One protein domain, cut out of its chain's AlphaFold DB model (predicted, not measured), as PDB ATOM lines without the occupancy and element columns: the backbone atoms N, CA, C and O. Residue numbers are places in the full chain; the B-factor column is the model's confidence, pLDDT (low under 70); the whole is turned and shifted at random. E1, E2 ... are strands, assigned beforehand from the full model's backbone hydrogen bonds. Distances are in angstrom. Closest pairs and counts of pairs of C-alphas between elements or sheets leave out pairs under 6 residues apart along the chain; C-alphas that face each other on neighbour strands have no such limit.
ATOM      1  N   VAL A 528     200.619 223.176 150.586       95.69
ATOM      2  CA  VAL A 528     201.390 222.489 151.631       95.69
ATOM      3  C   VAL A 528     202.108 223.500 152.511       95.69
ATOM      4  O   VAL A 528     202.613 224.499 152.014       95.69
ATOM      5  N   LEU A 529     202.183 223.218 153.811       95.50
ATOM      6  CA  LEU A 529     202.956 224.024 154.755       95.50
ATOM      7  C   LEU A 529     204.441 223.656 154.680       95.50
ATOM      8  O   LEU A 529     204.776 222.470 154.786       95.50
ATOM      9  N   GLY A 530     205.323 224.650 154.565       95.31
ATOM     10  CA  GLY A 530     206.767 224.426 154.587       95.31
ATOM     11  C   GLY A 530     207.625 225.694 154.625       95.31
ATOM     12  O   GLY A 530     207.138 226.795 154.882       95.31
ATOM     13  N   ARG A 531     208.932 225.530 154.406       95.25
ATOM     14  CA  ARG A 531     209.931 226.603 154.281       95.25
ATOM     15  C   ARG A 531     210.869 226.301 153.123       95.25
ATOM     16  O   ARG A 531     211.106 225.141 152.789       95.25
ATOM     17  N   TYR A 532     211.420 227.342 152.523       96.50
ATOM     18  CA  TYR A 532     212.519 227.195 151.581       96.50
ATOM     19  C   TYR A 532     213.787 226.790 152.327       96.50
ATOM     20  O   TYR A 532     214.085 227.345 153.380       96.50
ATOM     21  N   VAL A 533     214.531 225.841 151.765       96.81
ATOM     22  CA  VAL A 533     215.871 225.468 152.227       96.81
ATOM     23  C   VAL A 533     216.873 226.279 151.421       96.81
ATOM     24  O   VAL A 533     216.956 226.120 150.200       96.81
ATOM     25  N   LEU A 534     217.603 227.165 152.087       97.00
ATOM     26  CA  LEU A 534     218.622 228.018 151.480       97.00
ATOM     27  C   LEU A 534     219.947 227.256 151.281       97.00
ATOM     28  O   LEU A 534     220.134 226.195 151.884       97.00
ATOM     29  N   PRO A 535     220.885 227.759 150.453       97.12
ATOM     30  CA  PRO A 535     222.188 227.122 150.238       97.12
ATOM     31  C   PRO A 535     222.987 226.842 151.518       97.12
ATOM     32  O   PRO A 535     223.665 225.817 151.599       97.12
ATOM     33  N   SER A 536     222.884 227.706 152.531       95.88
ATOM     34  CA  SER A 536     223.494 227.487 153.852       95.88
ATOM     35  C   SER A 536     222.887 226.331 154.663       95.88
ATOM     36  O   SER A 536     223.458 225.933 155.678       95.88
ATOM     37  N   GLY A 537     221.733 225.802 154.247       94.00
ATOM     38  CA  GLY A 537     220.903 224.873 155.019       94.00
ATOM     39  C   GLY A 537     219.873 225.564 155.919       94.00
ATOM     40  O   GLY A 537     219.032 224.882 156.500       94.00
ATOM     41  N   ASN A 538     219.894 226.897 156.015       93.62
ATOM     42  CA  ASN A 538     218.897 227.646 156.775       93.62
ATOM     43  C   ASN A 538     217.509 227.557 156.131       93.62
ATOM     44  O   ASN A 538     217.362 227.536 154.907       93.62
ATOM     45  N   LEU A 539     216.481 227.573 156.975       93.62
ATOM     46  CA  LEU A 539     215.091 227.644 156.543       93.62
ATOM     47  C   LEU A 539     214.649 229.102 156.416       93.62
ATOM     48  O   LEU A 539     214.922 229.914 157.301       93.62
ATOM     49  N   SER A 540     213.915 229.426 155.353       93.62
ATOM     50  CA  SER A 540     213.366 230.769 155.150       93.62
ATOM     51  C   SER A 540     211.963 230.775 154.543       93.62
ATOM     52  O   SER A 540     211.513 229.821 153.905       93.62
ATOM     53  N   ARG A 541     211.254 231.884 154.771       93.88
ATOM     54  CA  ARG A 541     209.991 232.237 154.103       93.88
ATOM     55  C   ARG A 541     210.250 232.843 152.722       93.88
ATOM     56  O   ARG A 541     209.466 232.624 151.804       93.88
ATOM     57  N   ASP A 542     211.353 233.577 152.579       93.88
ATOM     58  CA  ASP A 542     211.810 234.154 151.316       93.88
ATOM     59  C   ASP A 542     212.835 233.194 150.679       93.88
ATOM     60  O   ASP A 542     213.797 232.786 151.335       93.88
ATOM     61  N   PRO A 543     212.645 232.793 149.413       94.56
ATOM     62  CA  PRO A 543     213.502 231.816 148.747       94.56
ATOM     63  C   PRO A 543     214.931 232.306 148.470       94.56
ATOM     64  O   PRO A 543     215.705 231.524 147.921       94.56
ATOM     65  N   TRP A 544     215.290 233.558 148.785       93.69
ATOM     66  CA  TRP A 544     216.636 234.119 148.577       93.69
ATOM     67  C   TRP A 544     217.401 234.494 149.853       93.69
ATOM     68  O   TRP A 544     218.603 234.775 149.776       93.69
ATOM     69  N   GLY A 545     216.745 234.527 151.013       93.12
ATOM     70  CA  GLY A 545     217.361 235.022 152.244       93.12
ATOM     71  C   GLY A 545     216.343 235.487 153.275       93.12
ATOM     72  O   GLY A 545     215.228 234.973 153.322       93.12
ATOM     73  N   GLY A 546     216.720 236.447 154.114       90.88
ATOM     74  CA  GLY A 546     215.832 237.070 155.097       90.88
ATOM     75  C   GLY A 546     216.582 237.989 156.069       90.88
ATOM     76  O   GLY A 546     217.794 238.149 155.936       90.88
ATOM     77  N   PRO A 547     215.902 238.580 157.066       89.38
ATOM     78  CA  PRO A 547     214.449 238.604 157.252       89.38
ATOM     79  C   PRO A 547     213.729 239.445 156.184       89.38
ATOM     80  O   PRO A 547     214.352 240.099 155.352       89.38
ATOM     81  N   SER A 548     212.396 239.422 156.198       86.00
ATOM     82  CA  SER A 548     211.579 240.354 155.412       86.00
ATOM     83  C   SER A 548     211.774 241.773 155.946       86.00
ATOM     84  O   SER A 548     211.536 242.000 157.134       86.00
ATOM     85  N   ILE A 549     212.192 242.704 155.080       89.25
ATOM     86  CA  ILE A 549     212.498 244.082 155.484       89.25
ATOM     87  C   ILE A 549     211.233 244.791 155.969       89.25
ATOM     88  O   ILE A 549     210.213 244.751 155.281       89.25
ATOM     89  N   LYS A 550     211.331 245.459 157.126       89.25
ATOM     90  CA  LYS A 550     210.320 246.372 157.686       89.25
ATOM     91  C   LYS A 550     210.943 247.762 157.884       89.25
ATOM     92  O   LYS A 550     212.135 247.954 157.644       89.25
ATOM     93  N   CYS A 551     210.153 248.747 158.307       86.44
ATOM     94  CA  CYS A 551     210.595 250.146 158.309       86.44
ATOM     95  C   CYS A 551     211.501 250.493 159.501       86.44
ATOM     96  O   CYS A 551     212.567 251.080 159.320       86.44
ATOM     97  N   SER A 552     211.145 250.071 160.719       86.88
ATOM     98  CA  SER A 552     211.989 250.258 161.915       86.88
ATOM     99  C   SER A 552     212.580 248.964 162.491       86.88
ATOM    100  O   SER A 552     213.491 249.024 163.318       86.88
ATOM    101  N   ALA A 553     212.135 247.803 162.005       87.06
ATOM    102  CA  ALA A 553     212.621 246.476 162.382       87.06
ATOM    103  C   ALA A 553     213.171 245.730 161.157       87.06
ATOM    104  O   ALA A 553     212.830 246.077 160.031       87.06
ATOM    105  N   ASP A 554     214.012 244.710 161.360       88.81
ATOM    106  CA  ASP A 554     214.473 243.824 160.273       88.81
ATOM    107  C   ASP A 554     215.028 244.577 159.043       88.81
ATOM    108  O   ASP A 554     214.772 244.226 157.900       88.81
ATOM    109  N   LYS A 555     215.778 245.661 159.271       89.44
ATOM    110  CA  LYS A 555     216.081 246.680 158.246       89.44
ATOM    111  C   LYS A 555     217.098 246.274 157.175       89.44
ATOM    112  O   LYS A 555     217.342 247.049 156.258       89.44
ATOM    113  N   ILE A 556     217.743 245.120 157.325       89.06
ATOM    114  CA  ILE A 556     218.803 244.653 156.429       89.06
ATOM    115  C   ILE A 556     218.437 243.255 155.961       89.06
ATOM    116  O   ILE A 556     218.281 242.343 156.775       89.06
ATOM    117  N   PHE A 557     218.338 243.084 154.648       91.62
ATOM    118  CA  PHE A 557     218.178 241.768 154.052       91.62
ATOM    119  C   PHE A 557     219.525 241.050 153.955       91.62
ATOM    120  O   PHE A 557     220.481 241.553 153.362       91.62
ATOM    121  N   HIS A 558     219.600 239.844 154.512       92.12
ATOM    122  CA  HIS A 558     220.751 238.964 154.371       92.12
ATOM    123  C   HIS A 558     220.480 237.960 153.258       92.12
ATOM    124  O   HIS A 558     219.702 237.016 153.414       92.12
ATOM    125  N   GLN A 559     221.130 238.177 152.117       92.75
ATOM    126  CA  GLN A 559     221.073 237.248 151.000       92.75
ATOM    127  C   GLN A 559     221.888 235.986 151.310       92.75
ATOM    128  O   GLN A 559     223.045 236.068 151.717       92.75
ATOM    129  N   ASP A 560     221.288 234.828 151.052       94.00
ATOM    130  CA  ASP A 560     221.943 233.512 151.122       94.00
ATOM    131  C   ASP A 560     222.140 232.941 149.710       94.00
ATOM    132  O   ASP A 560     223.197 232.431 149.346       94.00
ATOM    133  N   GLY A 561     221.127 233.134 148.864       92.50
ATOM    134  CA  GLY A 561     221.092 232.670 147.485       92.50
ATOM    135  C   GLY A 561     219.795 231.918 147.182       92.50
ATOM    136  O   GLY A 561     218.981 231.702 148.079       92.50
ATOM    137  N   PRO A 562     219.578 231.524 145.916       95.62
ATOM    138  CA  PRO A 562     218.374 230.810 145.515       95.62
ATOM    139  C   PRO A 562     218.188 229.502 146.279       95.62
ATOM    140  O   PRO A 562     219.111 228.689 146.353       95.62
ATOM    141  N   ALA A 563     216.983 229.290 146.805       97.38
ATOM    142  CA  ALA A 563     216.613 228.082 147.527       97.38
ATOM    143  C   ALA A 563     216.970 226.803 146.750       97.38
ATOM    144  O   ALA A 563     216.780 226.688 145.539       97.38
ATOM    145  N   VAL A 564     217.461 225.799 147.467       97.44
ATOM    146  CA  VAL A 564     217.862 224.501 146.902       97.44
ATOM    147  C   VAL A 564     216.824 223.409 147.157       97.44
ATOM    148  O   VAL A 564     216.901 222.321 146.582       97.44
ATOM    149  N   GLY A 565     215.832 223.685 148.004       97.31
ATOM    150  CA  GLY A 565     214.756 222.760 148.328       97.31
ATOM    151  C   GLY A 565     213.619 223.419 149.100       97.31
ATOM    152  O   GLY A 565     213.623 224.623 149.350       97.31
ATOM    153  N   VAL A 566     212.637 222.605 149.463       97.19
ATOM    154  CA  VAL A 566     211.503 222.970 150.310       97.19
ATOM    155  C   VAL A 566     211.391 221.930 151.409       97.19
ATOM    156  O   VAL A 566     211.169 220.756 151.116       97.19
ATOM    157  N   GLU A 567     211.516 222.348 152.660       96.31
ATOM    158  CA  GLU A 567     211.215 221.500 153.804       96.31
ATOM    159  C   GLU A 567     209.725 221.595 154.123       96.31
ATOM    160  O   GLU A 567     209.179 222.678 154.338       96.31
ATOM    161  N   LEU A 568     209.046 220.454 154.105       95.50
ATOM    162  CA  LEU A 568     207.623 220.353 154.398       95.50
ATOM    163  C   LEU A 568     207.395 220.133 155.890       95.50
ATOM    164  O   LEU A 568     208.220 219.544 156.591       95.50
ATOM    165  N   LYS A 569     206.202 220.502 156.364       90.62
ATOM    166  CA  LYS A 569     205.721 220.086 157.685       90.62
ATOM    167  C   LYS A 569     205.862 218.564 157.832       90.62
ATOM    168  O   LYS A 569     205.205 217.808 157.118       90.62
ATOM    169  N   GLY A 570     206.704 218.132 158.769       86.06
ATOM    170  CA  GLY A 570     207.078 216.725 158.965       86.06
ATOM    171  C   GLY A 570     208.538 216.391 158.626       86.06
ATOM    172  O   GLY A 570     208.906 215.228 158.746       86.06
ATOM    173  N   GLY A 571     209.350 217.374 158.211       89.25
ATOM    174  CA  GLY A 571     210.810 217.253 158.054       89.25
ATOM    175  C   GLY A 571     211.266 216.678 156.707       89.25
ATOM    176  O   GLY A 571     212.452 216.469 156.472       89.25
ATOM    177  N   ALA A 572     210.335 216.391 155.794       94.38
ATOM    178  CA  ALA A 572     210.678 215.917 154.459       94.38
ATOM    179  C   ALA A 572     211.164 217.080 153.585       94.38
ATOM    180  O   ALA A 572     210.433 218.052 153.390       94.38
ATOM    181  N   VAL A 573     212.353 216.943 152.994       96.44
ATOM    182  CA  VAL A 573     212.898 217.923 152.047       96.44
ATOM    183  C   VAL A 573     212.605 217.493 150.614       96.44
ATOM    184  O   VAL A 573     212.986 216.411 150.164       96.44
ATOM    185  N   VAL A 574     211.921 218.361 149.877       96.56
ATOM    186  CA  VAL A 574     211.702 218.242 148.437       96.56
ATOM    187  C   VAL A 574     212.773 219.053 147.719       96.56
ATOM    188  O   VAL A 574     213.026 220.196 148.082       96.56
ATOM    189  N   HIS A 575     213.355 218.497 146.657       96.75
ATOM    190  CA  HIS A 575     214.236 219.220 145.734       96.75
ATOM    191  C   HIS A 575     213.537 219.379 144.378       96.75
ATOM    192  O   HIS A 575     213.612 218.475 143.533       96.75
ATOM    193  N   PRO A 576     212.793 220.479 144.165       95.81
ATOM    194  CA  PRO A 576     212.076 220.700 142.922       95.81
ATOM    195  C   PRO A 576     213.003 220.763 141.712       95.81
ATOM    196  O   PRO A 576     214.026 221.439 141.724       95.81
ATOM    197  N   ARG A 577     212.594 220.115 140.615       93.69
ATOM    198  CA  ARG A 577     213.221 220.330 139.298       93.69
ATOM    199  C   ARG A 577     212.709 221.588 138.603       93.69
ATOM    200  O   ARG A 577     213.339 222.057 137.662       93.69
ATOM    201  N   LEU A 578     211.535 222.066 139.009       97.12
ATOM    202  CA  LEU A 578     210.848 223.187 138.392       97.12
ATOM    203  C   LEU A 578     210.082 223.944 139.473       97.12
ATOM    204  O   LEU A 578     209.197 223.385 140.130       97.12
ATOM    205  N   TRP A 579     210.461 225.198 139.657       97.88
ATOM    206  CA  TRP A 579     209.872 226.109 140.626       97.88
ATOM    207  C   TRP A 579     208.664 226.808 140.017       97.88
ATOM    208  O   TRP A 579     208.360 226.638 138.833       97.88
ATOM    209  N   MET A 580     207.943 227.547 140.843       97.06
ATOM    210  CA  MET A 580     206.685 228.159 140.462       97.06
ATOM    211  C   MET A 580     206.607 229.585 141.007       97.06
ATOM    212  O   MET A 580     206.818 229.757 142.203       97.06
ATOM    213  N   ASP A 581     206.301 230.575 140.166       96.25
ATOM    214  CA  ASP A 581     206.158 231.980 140.587       96.25
ATOM    215  C   ASP A 581     204.793 232.304 141.238       96.25
ATOM    216  O   ASP A 581     203.960 231.415 141.427       96.25
ATOM    217  N   LEU A 582     204.565 233.581 141.572       95.38
ATOM    218  CA  LEU A 582     203.329 234.136 142.152       95.38
ATOM    219  C   LEU A 582     202.074 233.816 141.323       95.38
ATOM    220  O   LEU A 582     201.023 233.490 141.876       95.38
ATOM    221  N   HIS A 583     202.195 233.848 139.995       96.12
ATOM    222  CA  HIS A 583     201.127 233.555 139.024       96.12
ATOM    223  C   HIS A 583     201.031 232.054 138.701       96.12
ATOM    224  O   HIS A 583     200.205 231.570 137.909       96.12
ATOM    225  N   GLY A 584     201.901 231.285 139.345       96.19
ATOM    226  CA  GLY A 584     202.071 229.861 139.241       96.19
ATOM    227  C   GLY A 584     202.793 229.397 137.962       96.19
ATOM    228  O   GLY A 584     202.754 228.221 137.592       96.19
ATOM    229  N   ARG A 585     203.448 230.288 137.224       96.12
ATOM    230  CA  ARG A 585     204.223 229.909 136.042       96.12
ATOM    231  C   ARG A 585     205.519 229.192 136.419       96.12
ATOM    232  O   ARG A 585     206.090 229.448 137.474       96.12
ATOM    233  N   PRO A 586     206.007 228.294 135.545       96.00
ATOM    234  CA  PRO A 586     207.287 227.638 135.754       96.00
ATOM    235  C   PRO A 586     208.462 228.615 135.839       96.00
ATOM    236  O   PRO A 586     208.641 229.445 134.950       96.00
ATOM    237  N   GLN A 587     209.312 228.424 136.843       95.44
ATOM    238  CA  GLN A 587     210.608 229.077 136.990       95.44
ATOM    239  C   GLN A 587     211.722 228.025 136.972       95.44
ATOM    240  O   GLN A 587     211.650 227.000 137.655       95.44
ATOM    241  N   SER A 588     212.774 228.271 136.192       93.31
ATOM    242  CA  SER A 588     213.947 227.386 136.143       93.31
ATOM    243  C   SER A 588     214.823 227.487 137.393       93.31
ATOM    244  O   SER A 588     215.565 226.558 137.694       93.31
ATOM    245  N   ALA A 589     214.739 228.604 138.112       94.06
ATOM    246  CA  ALA A 589     215.425 228.850 139.372       94.06
ATOM    247  C   ALA A 589     214.516 229.684 140.286       94.06
ATOM    248  O   ALA A 589     213.745 230.492 139.761       94.06
ATOM    249  N   PRO A 590     214.599 229.526 141.617       94.75
ATOM    250  CA  PRO A 590     213.834 230.362 142.527       94.75
ATOM    251  C   PRO A 590     214.225 231.830 142.404       94.75
ATOM    252  O   PRO A 590     215.410 232.165 142.353       94.75
ATOM    253  N   ALA A 591     213.219 232.691 142.451       92.38
ATOM    254  CA  ALA A 591     213.321 234.122 142.718       92.38
ATOM    255  C   ALA A 591     212.441 234.487 143.921       92.38
ATOM    256  O   ALA A 591     211.660 233.654 144.376       92.38
ATOM    257  N   ARG A 592     212.483 235.725 144.420       91.75
ATOM    258  CA  ARG A 592     211.609 236.176 145.530       91.75
ATOM    259  C   ARG A 592     210.111 236.018 145.251       91.75
ATOM    260  O   ARG A 592     209.318 235.840 146.180       91.75
ATOM    261  N   THR A 593     209.741 235.964 143.973       93.31
ATOM    262  CA  THR A 593     208.396 235.652 143.477       93.31
ATOM    263  C   THR A 593     208.029 234.164 143.519       93.31
ATOM    264  O   THR A 593     206.914 233.808 143.167       93.31
ATOM    265  N   THR A 594     208.909 233.263 143.960       95.81
ATOM    266  CA  THR A 594     208.600 231.820 144.023       95.81
ATOM    267  C   THR A 594     207.520 231.542 145.070       95.81
ATOM    268  O   THR A 594     207.660 231.952 146.225       95.81
ATOM    269  N   ARG A 595     206.469 230.797 144.713       95.19
ATOM    270  CA  ARG A 595     205.368 230.353 145.592       95.19
ATOM    271  C   ARG A 595     205.056 228.865 145.442       95.19
ATOM    272  O   ARG A 595     203.902 228.444 145.412       95.19
ATOM    273  N   GLY A 596     206.104 228.049 145.384       96.69
ATOM    274  CA  GLY A 596     206.003 226.594 145.362       96.69
ATOM    275  C   GLY A 596     206.717 225.964 144.176       96.69
ATOM    276  O   GLY A 596     207.753 226.452 143.720       96.69
ATOM    277  N   TYR A 597     206.197 224.831 143.708       97.81
ATOM    278  CA  TYR A 597     206.880 224.010 142.710       97.81
ATOM    279  C   TYR A 597     205.939 223.121 141.899       97.81
ATOM    280  O   TYR A 597     204.782 222.890 142.250       97.81
ATOM    281  N   PHE A 598     206.474 222.560 140.816       97.88
ATOM    282  CA  PHE A 598     205.819 221.512 140.043       97.88
ATOM    283  C   PHE A 598     206.325 220.133 140.465       97.88
ATOM    284  O   PHE A 598     207.529 219.882 140.567       97.88
ATOM    285  N   ARG A 599     205.395 219.199 140.662       95.44
ATOM    286  CA  ARG A 599     205.718 217.776 140.822       95.44
ATOM    287  C   ARG A 599     206.181 217.176 139.486       95.44
ATOM    288  O   ARG A 599     205.881 217.736 138.431       95.44
ATOM    289  N   PRO A 600     206.835 215.997 139.491       93.62
ATOM    290  CA  PRO A 600     207.249 215.322 138.256       93.62
ATOM    291  C   PRO A 600     206.109 215.037 137.269       93.62
ATOM    292  O   PRO A 600     206.355 214.932 136.074       93.62
ATOM    293  N   ASP A 601     204.866 214.933 137.753       94.38
ATOM    294  CA  ASP A 601     203.670 214.756 136.920       94.38
ATOM    295  C   ASP A 601     203.082 216.072 136.377       94.38
ATOM    296  O   ASP A 601     202.003 216.075 135.786       94.38
ATOM    297  N   GLY A 602     203.776 217.196 136.578       92.94
ATOM    298  CA  GLY A 602     203.394 218.512 136.072       92.94
ATOM    299  C   GLY A 602     202.307 219.219 136.881       92.94
ATOM    300  O   GLY A 602     201.882 220.301 136.479       92.94
ATOM    301  N   LYS A 603     201.848 218.659 138.011       95.19
ATOM    302  CA  LYS A 603     200.897 219.368 138.883       95.19
ATOM    303  C   LYS A 603     201.608 220.372 139.781       95.19
ATOM    304  O   LYS A 603     202.663 220.067 140.342       95.19
ATOM    305  N   ARG A 604     200.974 221.528 139.947       97.56
ATOM    306  CA  ARG A 604     201.391 222.600 140.852       97.56
ATOM    307  C   ARG A 604     201.187 222.192 142.303       97.56
ATOM    308  O   ARG A 604     200.233 221.483 142.624       97.56
ATOM    309  N   VAL A 605     202.100 222.636 143.150       97.75
ATOM    310  CA  VAL A 605     202.005 222.575 144.605       97.75
ATOM    311  C   VAL A 605     202.373 223.956 145.117       97.75
ATOM    312  O   VAL A 605     203.501 224.411 144.924       97.75
ATOM    313  N   TRP A 606     201.409 224.611 145.746       97.56
ATOM    314  CA  TRP A 606     201.576 225.913 146.370       97.56
ATOM    315  C   TRP A 606     202.190 225.728 147.751       97.56
ATOM    316  O   TRP A 606     201.784 224.842 148.509       97.56
ATOM    317  N   LEU A 607     203.190 226.545 148.061       96.50
ATOM    318  CA  LEU A 607     203.864 226.503 149.351       96.50
ATOM    319  C   LEU A 607     203.319 227.614 150.243       96.50
ATOM    320  O   LEU A 607     203.583 228.788 149.994       96.50
ATOM    321  N   ASP A 608     202.594 227.231 151.288       94.56
ATOM    322  CA  ASP A 608     202.273 228.134 152.384       94.56
ATOM    323  C   ASP A 608     203.474 228.195 153.330       94.56
ATOM    324  O   ASP A 608     203.871 227.190 153.929       94.56
ATOM    325  N   VAL A 609     204.088 229.372 153.428       93.25
ATOM    326  CA  VAL A 609     205.202 229.634 154.348       93.25
ATOM    327  C   VAL A 609     204.717 230.208 155.684       93.25
ATOM    328  O   VAL A 609     205.531 230.644 156.495       93.25
TER     329      VAL A 609
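What this domain is: This is residues 528 to 609 of the 616 residues of an uncharacterized protein of Actinobacteria bacterium (UniProt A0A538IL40). This domain has little regular structure: four short strands make a small sheet curled like part of a barrel, and a long loop reaches away from it to Ser 552. The hairpin of E3 and E4 points to the other end of the long axis. The printed part has 82 residues, 18 of them in strands E1 to E4, all strand by class; the mixed sheet runs E2, E1, E4, E3. It is compact, with a radius of gyration of the C-alphas of 12.5 A, and spans 44 by 27 by 19 A.

Where its parts are: Find C-alpha 528 at (201.390, 222.489, 151.631); E1 runs from there to residue 533, 14.8 A. Then come E2, residues 565 to 568, 9.7 A; E3, residues 596 to 598, 7.4 A; and E4, residues 604 to 608, 12.8 A, ending at (202.273, 228.134, 152.384).

How they stand to each other: E1 and E2 form an antiparallel hairpin; see N 567 and O 531, 2.8 A. E1 and E4 are parallel, with N 608 and O 528 2.8 A apart. E3 and E4 form an antiparallel hairpin, with N 605 and O 597 at 2.8 A.

The domain as a whole: The C-alphas farthest apart, Ser 552 and Asp 601, are 44.2 A apart. Links E1 to E2 and E2 to E3 are long. The printed part has no cut; no printed residue is under 70 in pLDDT.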